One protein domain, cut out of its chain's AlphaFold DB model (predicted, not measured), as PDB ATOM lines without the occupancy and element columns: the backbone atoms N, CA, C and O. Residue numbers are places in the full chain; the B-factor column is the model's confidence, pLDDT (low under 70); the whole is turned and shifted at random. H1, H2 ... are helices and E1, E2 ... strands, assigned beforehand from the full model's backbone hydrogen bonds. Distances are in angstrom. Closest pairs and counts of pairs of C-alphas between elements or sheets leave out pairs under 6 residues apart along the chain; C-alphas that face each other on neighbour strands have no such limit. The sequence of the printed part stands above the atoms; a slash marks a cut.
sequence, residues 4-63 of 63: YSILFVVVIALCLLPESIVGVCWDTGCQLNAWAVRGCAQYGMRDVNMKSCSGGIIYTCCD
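This is residues 4 to 63 of the 63 residues of the protein "Venom peptide Pp19a" of Pristhesancus plagipennis (UniProt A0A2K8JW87). A strongly twisted sheet of three strands and the long loop of residues 33 to 45 make a small head, and residues 4 to 21, with the helix H1, stick out from it as a free arm that makes much of the length. The printed part has 60 residues, with one named helix and three named strands in the order H1, E1, E2, E3. The sheet runs E1, E3, E2, all antiparallel, and the class is mixed, helices and strands. The whole is extended, a rod of 62 by 22 by 12 A, with a radius of gyration of the C-alphas of 18.8 A.

E1, residues 25 to 32, is 20.7 A long and begins at C-alpha 25 (314.380, 309.078, 352.671). E2, residues 46 to 53, measures 19.7 A and bends by 61 degrees at residue 49. E3, residues 56 to 62, measures 19.6 A and ends at C-alpha 62 (318.480, 309.806, 353.088). H1, residues 4 to 15, is 16.5 A long, from C-alpha 4 (304.007, 274.250, 364.322).

E3 is the inner strand, with E1 and E2 as edge strands. E1 and E3 are antiparallel at 161 degrees, with N 26 and O 61 within hydrogen-bond range at 2.9 A. E2 and E3 form a hairpin, antiparallel at 153 degrees, with N 58 and O 51 at 2.8 A. The closest C-alphas of E1 and E2, those of Cys 30 and Cys 53, are 6.1 A apart. H1 is not on the sheet, and it is apart from E2 and E3. In H1 every O i to N i+4 pair is within hydrogen-bond range.

The two farthest C-alphas, of Tyr 4 and Ala 34, are 62.4 A apart. Without residues 4 to 21, the body spans 30 by 17 by 11 A. The link from E1 to E2 is long, with 13 residues. The printed part has no cut. Its mean pLDDT is 86.9, and residues 14 to 22 are under 70.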
ATOM      1  N   TYR A   4     304.837 273.046 364.340       76.31
ATOM      2  CA  TYR A   4     304.007 274.250 364.322       76.31
ATOM      3  C   TYR A   4     304.576 275.386 365.176       76.31
ATOM      4  O   TYR A   4     304.466 276.550 364.803       76.31
ATOM      5  N   SER A   5     305.228 275.062 366.298       74.75
ATOM      6  CA  SER A   5     305.852 276.057 367.175       74.75
ATOM      7  C   SER A   5     307.058 276.716 366.506       74.75
ATOM      8  O   SER A   5     307.290 277.901 366.699       74.75
ATOM      9  N   ILE A   6     307.802 275.967 365.688       78.12
ATOM     10  CA  ILE A   6     308.955 276.484 364.939       78.12
ATOM     11  C   ILE A   6     308.465 277.379 363.798       78.12
ATOM     12  O   ILE A   6     308.961 278.489 363.625       78.12
ATOM     13  N   LEU A   7     307.439 276.928 363.069       77.81
ATOM     14  CA  LEU A   7     306.838 277.688 361.974       77.81
ATOM     15  C   LEU A   7     306.284 279.039 362.456       77.81
ATOM     16  O   LEU A   7     306.515 280.064 361.824       77.81
ATOM     17  N   PHE A   8     305.616 279.050 363.610       76.50
ATOM     18  CA  PHE A   8     305.056 280.260 364.208       76.50
ATOM     19  C   PHE A   8     306.136 281.285 364.590       76.50
ATOM     20  O   PHE A   8     305.983 282.475 364.324       76.50
ATOM     21  N   VAL A   9     307.264 280.829 365.146       78.31
ATOM     22  CA  VAL A   9     308.392 281.701 365.521       78.31
ATOM     23  C   VAL A   9     309.087 282.286 364.287       78.31
ATOM     24  O   VAL A   9     309.437 283.462 364.292       78.31
ATOM     25  N   VAL A  10     309.240 281.504 363.215       79.44
ATOM     26  CA  VAL A  10     309.840 281.972 361.951       79.44
ATOM     27  C   VAL A  10     308.962 283.026 361.272       79.44
ATOM     28  O   VAL A  10     309.480 284.038 360.810       79.44
ATOM     29  N   VAL A  11     307.639 282.833 361.260       78.88
ATOM     30  CA  VAL A  11     306.689 283.813 360.705       78.88
ATOM     31  C   VAL A  11     306.706 285.112 361.513       78.88
ATOM     32  O   VAL A  11     306.761 286.188 360.928       78.88
ATOM     33  N   ILE A  12     306.737 285.029 362.845       74.00
ATOM     34  CA  ILE A  12     306.849 286.212 363.706       74.00
ATOM     35  C   ILE A  12     308.178 286.940 363.474       74.00
ATOM     36  O   ILE A  12     308.173 288.156 363.337       74.00
ATOM     37  N   ALA A  13     309.302 286.230 363.365       71.88
ATOM     38  CA  ALA A  13     310.597 286.848 363.075       71.88
ATOM     39  C   ALA A  13     310.635 287.523 361.690       71.88
ATOM     40  O   ALA A  13     311.228 288.589 361.554       71.88
ATOM     41  N   LEU A  14     309.969 286.936 360.686       68.44
ATOM     42  CA  LEU A  14     309.830 287.505 359.340       68.44
ATOM     43  C   LEU A  14     308.942 288.756 359.308       68.44
ATOM     44  O   LEU A  14     309.277 289.717 358.623       68.44
ATOM     45  N   CYS A  15     307.846 288.764 360.069       67.88
ATOM     46  CA  CYS A  15     306.941 289.910 360.181       67.88
ATOM     47  C   CYS A  15     307.457 291.021 361.110       67.88
ATOM     48  O   CYS A  15     306.998 292.152 361.004       67.88
ATOM     49  N   LEU A  16     308.367 290.703 362.036       66.19
ATOM     50  CA  LEU A  16     308.973 291.659 362.967       66.19
ATOM     51  C   LEU A  16     310.333 292.178 362.504       66.19
ATOM     52  O   LEU A  16     310.928 292.977 363.227       66.19
ATOM     53  N   LEU A  17     310.847 291.743 361.343       62.59
ATOM     54  CA  LEU A  17     311.987 292.425 360.740       62.59
ATOM     55  C   LEU A  17     311.545 293.865 360.491       62.59
ATOM     56  O   LEU A  17     310.632 294.081 359.694       62.59
ATOM     57  N   PRO A  18     312.135 294.843 361.197       58.38
ATOM     58  CA  PRO A  18     311.762 296.220 360.994       58.38
ATOM     59  C   PRO A  18     312.054 296.541 359.530       58.38
ATOM     60  O   PRO A  18     313.202 296.481 359.090       58.38
ATOM     61  N   GLU A  19     311.022 296.924 358.782       57.81
ATOM     62  CA  GLU A  19     311.141 297.523 357.446       57.81
ATOM     63  C   GLU A  19     312.008 298.808 357.460       57.81
ATOM     64  O   GLU A  19     312.254 299.427 356.431       57.81
ATOM     65  N   SER A  20     312.503 299.216 358.628       55.00
ATOM     66  CA  SER A  20     313.063 300.522 358.938       55.00
ATOM     67  C   SER A  20     314.568 300.527 359.238       55.00
ATOM     68  O   SER A  20     315.038 301.396 359.963       55.00
ATOM     69  N   ILE A  21     315.357 299.622 358.638       57.25
ATOM     70  CA  ILE A  21     316.806 299.894 358.449       57.25
ATOM     71  C   ILE A  21     317.071 300.688 357.158       57.25
ATOM     72  O   ILE A  21     318.210 301.031 356.844       57.25
ATOM     73  N   VAL A  22     316.019 301.009 356.403       60.59
ATOM     74  CA  VAL A  22     316.070 302.059 355.388       60.59
ATOM     75  C   VAL A  22     315.884 303.377 356.136       60.59
ATOM     76  O   VAL A  22     314.812 303.617 356.689       60.59
ATOM     77  N   GLY A  23     316.939 304.193 356.214       71.69
ATOM     78  CA  GLY A  23     316.868 305.537 356.792       71.69
ATOM     79  C   GLY A  23     315.718 306.352 356.190       71.69
ATOM     80  O   GLY A  23     315.205 306.039 355.112       71.69
ATOM     81  N   VAL A  24     315.275 307.397 356.891       86.38
ATOM     82  CA  VAL A  24     314.184 308.247 356.394       86.38
ATOM     83  C   VAL A  24     314.649 308.934 355.111       86.38
ATOM     84  O   VAL A  24     315.509 309.810 355.149       86.38
ATOM     85  N   CYS A  25     314.073 308.524 353.982       92.19
ATOM     86  CA  CYS A  25     314.380 309.078 352.671       92.19
ATOM     87  C   CYS A  25     313.248 309.975 352.162       92.19
ATOM     88  O   CYS A  25     312.073 309.625 352.278       92.19
ATOM     89  N   TRP A  26     313.589 311.108 351.550       94.44
ATOM     90  CA  TRP A  26     312.625 312.037 350.954       94.44
ATOM     91  C   TRP A  26     313.246 312.853 349.810       94.44
ATOM     92  O   TRP A  26     314.463 312.958 349.696       94.44
ATOM     93  N   ASP A  27     312.406 313.425 348.944       96.19
ATOM     94  CA  ASP A  27     312.832 314.225 347.787       96.19
ATOM     95  C   ASP A  27     312.739 315.738 348.079       96.19
ATOM     96  O   ASP A  27     311.717 316.219 348.571       96.19
ATOM     97  N   THR A  28     313.755 316.527 347.708       93.25
ATOM     98  CA  THR A  28     313.857 317.968 348.041       93.25
ATOM     99  C   THR A  28     312.913 318.907 347.283       93.25
ATOM    100  O   THR A  28     312.936 320.116 347.503       93.25
ATOM    101  N   GLY A  29     312.124 318.412 346.334       95.75
ATOM    102  CA  GLY A  29     311.513 319.263 345.309       95.75
ATOM    103  C   GLY A  29     312.548 319.844 344.330       95.75
ATOM    104  O   GLY A  29     313.753 319.611 344.462       95.75
ATOM    105  N   CYS A  30     312.071 320.545 343.293       97.75
ATOM    106  CA  CYS A  30     312.916 321.031 342.196       97.75
ATOM    107  C   CYS A  30     313.767 322.219 342.648       97.75
ATOM    108  O   CYS A  30     313.257 323.326 342.817       97.75
ATOM    109  N   GLN A  31     315.065 321.989 342.819       97.38
ATOM    110  CA  GLN A  31     316.018 323.028 343.174       97.38
ATOM    111  C   GLN A  31     316.649 323.601 341.905       97.38
ATOM    112  O   GLN A  31     317.311 322.883 341.153       97.38
ATOM    113  N   LEU A  32     316.426 324.894 341.640       98.00
ATOM    114  CA  LEU A  32     316.900 325.536 340.409       98.00
ATOM    115  C   LEU A  32     318.427 325.599 340.362       98.00
ATOM    116  O   LEU A  32     319.082 325.858 341.369       98.00
ATOM    117  N   ASN A  33     319.003 325.478 339.165       96.06
ATOM    118  CA  ASN A  33     320.458 325.512 338.971       96.06
ATOM    119  C   ASN A  33     321.106 326.837 339.411       96.06
ATOM    120  O   ASN A  33     322.301 326.869 339.689       96.06
ATOM    121  N   ALA A  34     320.318 327.913 339.483       96.75
ATOM    122  CA  ALA A  34     320.751 329.227 339.951       96.75
ATOM    123  C   ALA A  34     320.822 329.351 341.486       96.75
ATOM    124  O   ALA A  34     321.290 330.369 341.990       96.75
ATOM    125  N   TRP A  35     320.337 328.362 342.245       96.19
ATOM    126  CA  TRP A  35     320.368 328.411 343.706       96.19
ATOM    127  C   TRP A  35     321.789 328.225 344.240       96.19
ATOM    128  O   TRP A  35     322.525 327.332 343.811       96.19
ATOM    129  N   ALA A  36     322.147 329.063 345.216       96.38
ATOM    130  CA  ALA A  36     323.461 329.050 345.854       96.38
ATOM    131  C   ALA A  36     323.698 327.795 346.712       96.38
ATOM    132  O   ALA A  36     324.829 327.328 346.804       96.38
ATOM    133  N   VAL A  37     322.640 327.237 347.308       95.25
ATOM    134  CA  VAL A  37     322.699 326.026 348.138       95.25
ATOM    135  C   VAL A  37     321.715 325.005 347.576       95.25
ATOM    136  O   VAL A  37     320.577 325.357 347.251       95.25
ATOM    137  N   ARG A  38     322.192 323.773 347.381       96.25
ATOM    138  CA  ARG A  38     321.462 322.662 346.768       96.25
ATOM    139  C   ARG A  38     321.884 321.325 347.383       96.25
ATOM    140  O   ARG A  38     322.947 321.244 347.998       96.25
ATOM    141  N   GLY A  39     321.095 320.283 347.141       96.44
ATOM    142  CA  GLY A  39     321.371 318.922 347.598       96.44
ATOM    143  C   GLY A  39     320.996 318.676 349.055       96.44
ATOM    144  O   GLY A  39     320.329 319.489 349.699       96.44
ATOM    145  N   CYS A  40     321.427 317.529 349.569       96.62
ATOM    146  CA  CYS A  40     321.020 317.019 350.876       96.62
ATOM    147  C   CYS A  40     321.885 317.507 352.043       96.62
ATOM    148  O   CYS A  40     321.437 317.498 353.192       96.62
ATOM    149  N   ALA A  41     323.091 318.007 351.757       95.44
ATOM    150  CA  ALA A  41     324.051 318.441 352.773       95.44
ATOM    151  C   ALA A  41     323.505 319.551 353.690       95.44
ATOM    152  O   ALA A  41     323.785 319.565 354.885       95.44
ATOM    153  N   GLN A  42     322.670 320.448 353.155       93.94
ATOM    154  CA  GLN A  42     322.012 321.513 353.926       93.94
ATOM    155  C   GLN A  42     321.020 320.990 354.982       93.94
ATOM    156  O   GLN A  42     320.647 321.727 355.891       93.94
ATOM    157  N   TYR A  43     320.614 319.724 354.868       92.81
ATOM    158  CA  TYR A  43     319.757 319.019 355.820       92.81
ATOM    159  C   TYR A  43     320.539 318.017 356.684       92.81
ATOM    160  O   TYR A  43     319.928 317.270 357.438       92.81
ATOM    161  N   GLY A  44     321.874 317.969 356.566       94.19
ATOM    162  CA  GLY A  44     322.706 316.965 357.239       94.19
ATOM    163  C   GLY A  44     322.551 315.549 356.675       94.19
ATOM    164  O   GLY A  44     322.943 314.594 357.332       94.19
ATOM    165  N   MET A  45     321.986 315.418 355.473       94.81
ATOM    166  CA  MET A  45     321.674 314.143 354.829       94.81
ATOM    167  C   MET A  45     322.565 313.896 353.611       94.81
ATOM    168  O   MET A  45     323.226 314.802 353.096       94.81
ATOM    169  N   ARG A  46     322.550 312.660 353.113       94.31
ATOM    170  CA  ARG A  46     323.340 312.215 351.958       94.31
ATOM    171  C   ARG A  46     322.471 312.126 350.705       94.31
ATOM    172  O   ARG A  46     321.384 311.552 350.732       94.31
ATOM    173  N   ASP A  47     322.976 312.670 349.599       95.56
ATOM    174  CA  ASP A  47     322.353 312.542 348.281       95.56
ATOM    175  C   ASP A  47     322.486 311.093 347.791       95.56
ATOM    176  O   ASP A  47     323.595 310.590 347.601       95.56
ATOM    177  N   VAL A  48     321.360 310.409 347.582       95.25
ATOM    178  CA  VAL A  48     321.352 309.020 347.081       95.25
ATOM    179  C   VAL A  48     320.895 308.913 345.633       95.25
ATOM    180  O   VAL A  48     321.203 307.930 344.961       95.25
ATOM    181  N   ASN A  49     320.160 309.912 345.143       95.56
ATOM    182  CA  ASN A  49     319.673 309.958 343.773       95.56
ATOM    183  C   ASN A  49     319.358 311.399 343.345       95.56
ATOM    184  O   ASN A  49     319.105 312.268 344.178       95.56
ATOM    185  N   MET A  50     319.365 311.645 342.033       96.75
ATOM    186  CA  MET A  50     319.072 312.950 341.439       96.75
ATOM    187  C   MET A  50     318.157 312.786 340.225       96.75
ATOM    188  O   MET A  50     318.354 311.891 339.403       96.75
ATOM    189  N   LYS A  51     317.158 313.660 340.096       97.62
ATOM    190  CA  LYS A  51     316.223 313.685 338.962       97.62
ATOM    191  C   LYS A  51     316.168 315.084 338.362       97.62
ATOM    192  O   LYS A  51     315.970 316.059 339.081       97.62
ATOM    193  N   SER A  52     316.304 315.188 337.045       97.50
ATOM    194  CA  SER A  52     316.185 316.467 336.339       97.50
ATOM    195  C   SER A  52     314.752 317.000 336.399       97.50
ATOM    196  O   SER A  52     313.790 316.249 336.244       97.50
ATOM    197  N   CYS A  53     314.609 318.311 336.567       96.62
ATOM    198  CA  CYS A  53     313.349 319.042 336.447       96.62
ATOM    199  C   CYS A  53     313.570 320.324 335.624       96.62
ATOM    200  O   CYS A  53     314.697 320.628 335.225       96.62
ATOM    201  N   SER A  54     312.507 321.073 335.315       96.75
ATOM    202  CA  SER A  54     312.619 322.264 334.459       96.75
ATOM    203  C   SER A  54     313.511 323.334 335.105       96.75
ATOM    204  O   SER A  54     313.109 323.991 336.063       96.75
ATOM    205  N   GLY A  55     314.737 323.483 334.592       96.69
ATOM    206  CA  GLY A  55     315.726 324.443 335.090       96.69
ATOM    207  C   GLY A  55     316.427 324.049 336.397       96.69
ATOM    208  O   GLY A  55     317.080 324.901 337.004       96.69
ATOM    209  N   GLY A  56     316.304 322.792 336.839       97.75
ATOM    210  CA  GLY A  56     316.786 322.362 338.150       97.75
ATOM    211  C   GLY A  56     317.009 320.859 338.306       97.75
ATOM    212  O   GLY A  56     316.907 320.080 337.353       97.75
ATOM    213  N   ILE A  57     317.273 320.459 339.552       98.12
ATOM    214  CA  ILE A  57     317.451 319.069 339.983       98.12
ATOM    215  C   ILE A  57     316.648 318.833 341.271       98.12
ATOM    216  O   ILE A  57     316.631 319.668 342.171       98.12
ATOM    217  N   ILE A  58     315.974 317.690 341.351       98.19
ATOM    218  CA  ILE A  58     315.384 317.145 342.577       98.19
ATOM    219  C   ILE A  58     316.390 316.158 343.165       98.19
ATOM    220  O   ILE A  58     316.839 315.257 342.452       98.19
ATOM    221  N   TYR A  59     316.720 316.307 344.444       97.62
ATOM    222  CA  TYR A  59     317.628 315.418 345.161       97.62
ATOM    223  C   TYR A  59     316.827 314.485 346.062       97.62
ATOM    224  O   TYR A  59     315.921 314.934 346.760       97.62
ATOM    225  N   THR A  60     317.159 313.198 346.047       96.88
ATOM    226  CA  THR A  60     316.659 312.231 347.025       96.88
ATOM    227  C   THR A  60     317.655 312.177 348.178       96.88
ATOM    228  O   THR A  60     318.809 311.787 347.977       96.88
ATOM    229  N   CYS A  61     317.205 312.569 349.365       95.75
ATOM    230  CA  CYS A  61     317.987 312.633 350.592       95.75
ATOM    231  C   CYS A  61     317.628 311.485 351.508       95.75
ATOM    232  O   CYS A  61     316.447 311.267 351.756       95.75
ATOM    233  N   CYS A  62     318.637 310.797 352.031       93.25
ATOM    234  CA  CYS A  62     318.480 309.806 353.088       93.25
ATOM    235  C   CYS A  62     319.434 310.131 354.241       93.25
ATOM    236  O   CYS A  62     320.480 310.749 354.014       93.25
ATOM    237  N   ASP A  63     319.067 309.708 355.446       87.94
ATOM    238  CA  ASP A  63     319.992 309.593 356.582       87.94
ATOM    239  C   ASP A  63     320.985 308.434 356.355       87.94
ATOM    240  O   ASP A  63     320.535 307.348 355.910       87.94
TER     241      ASP A  63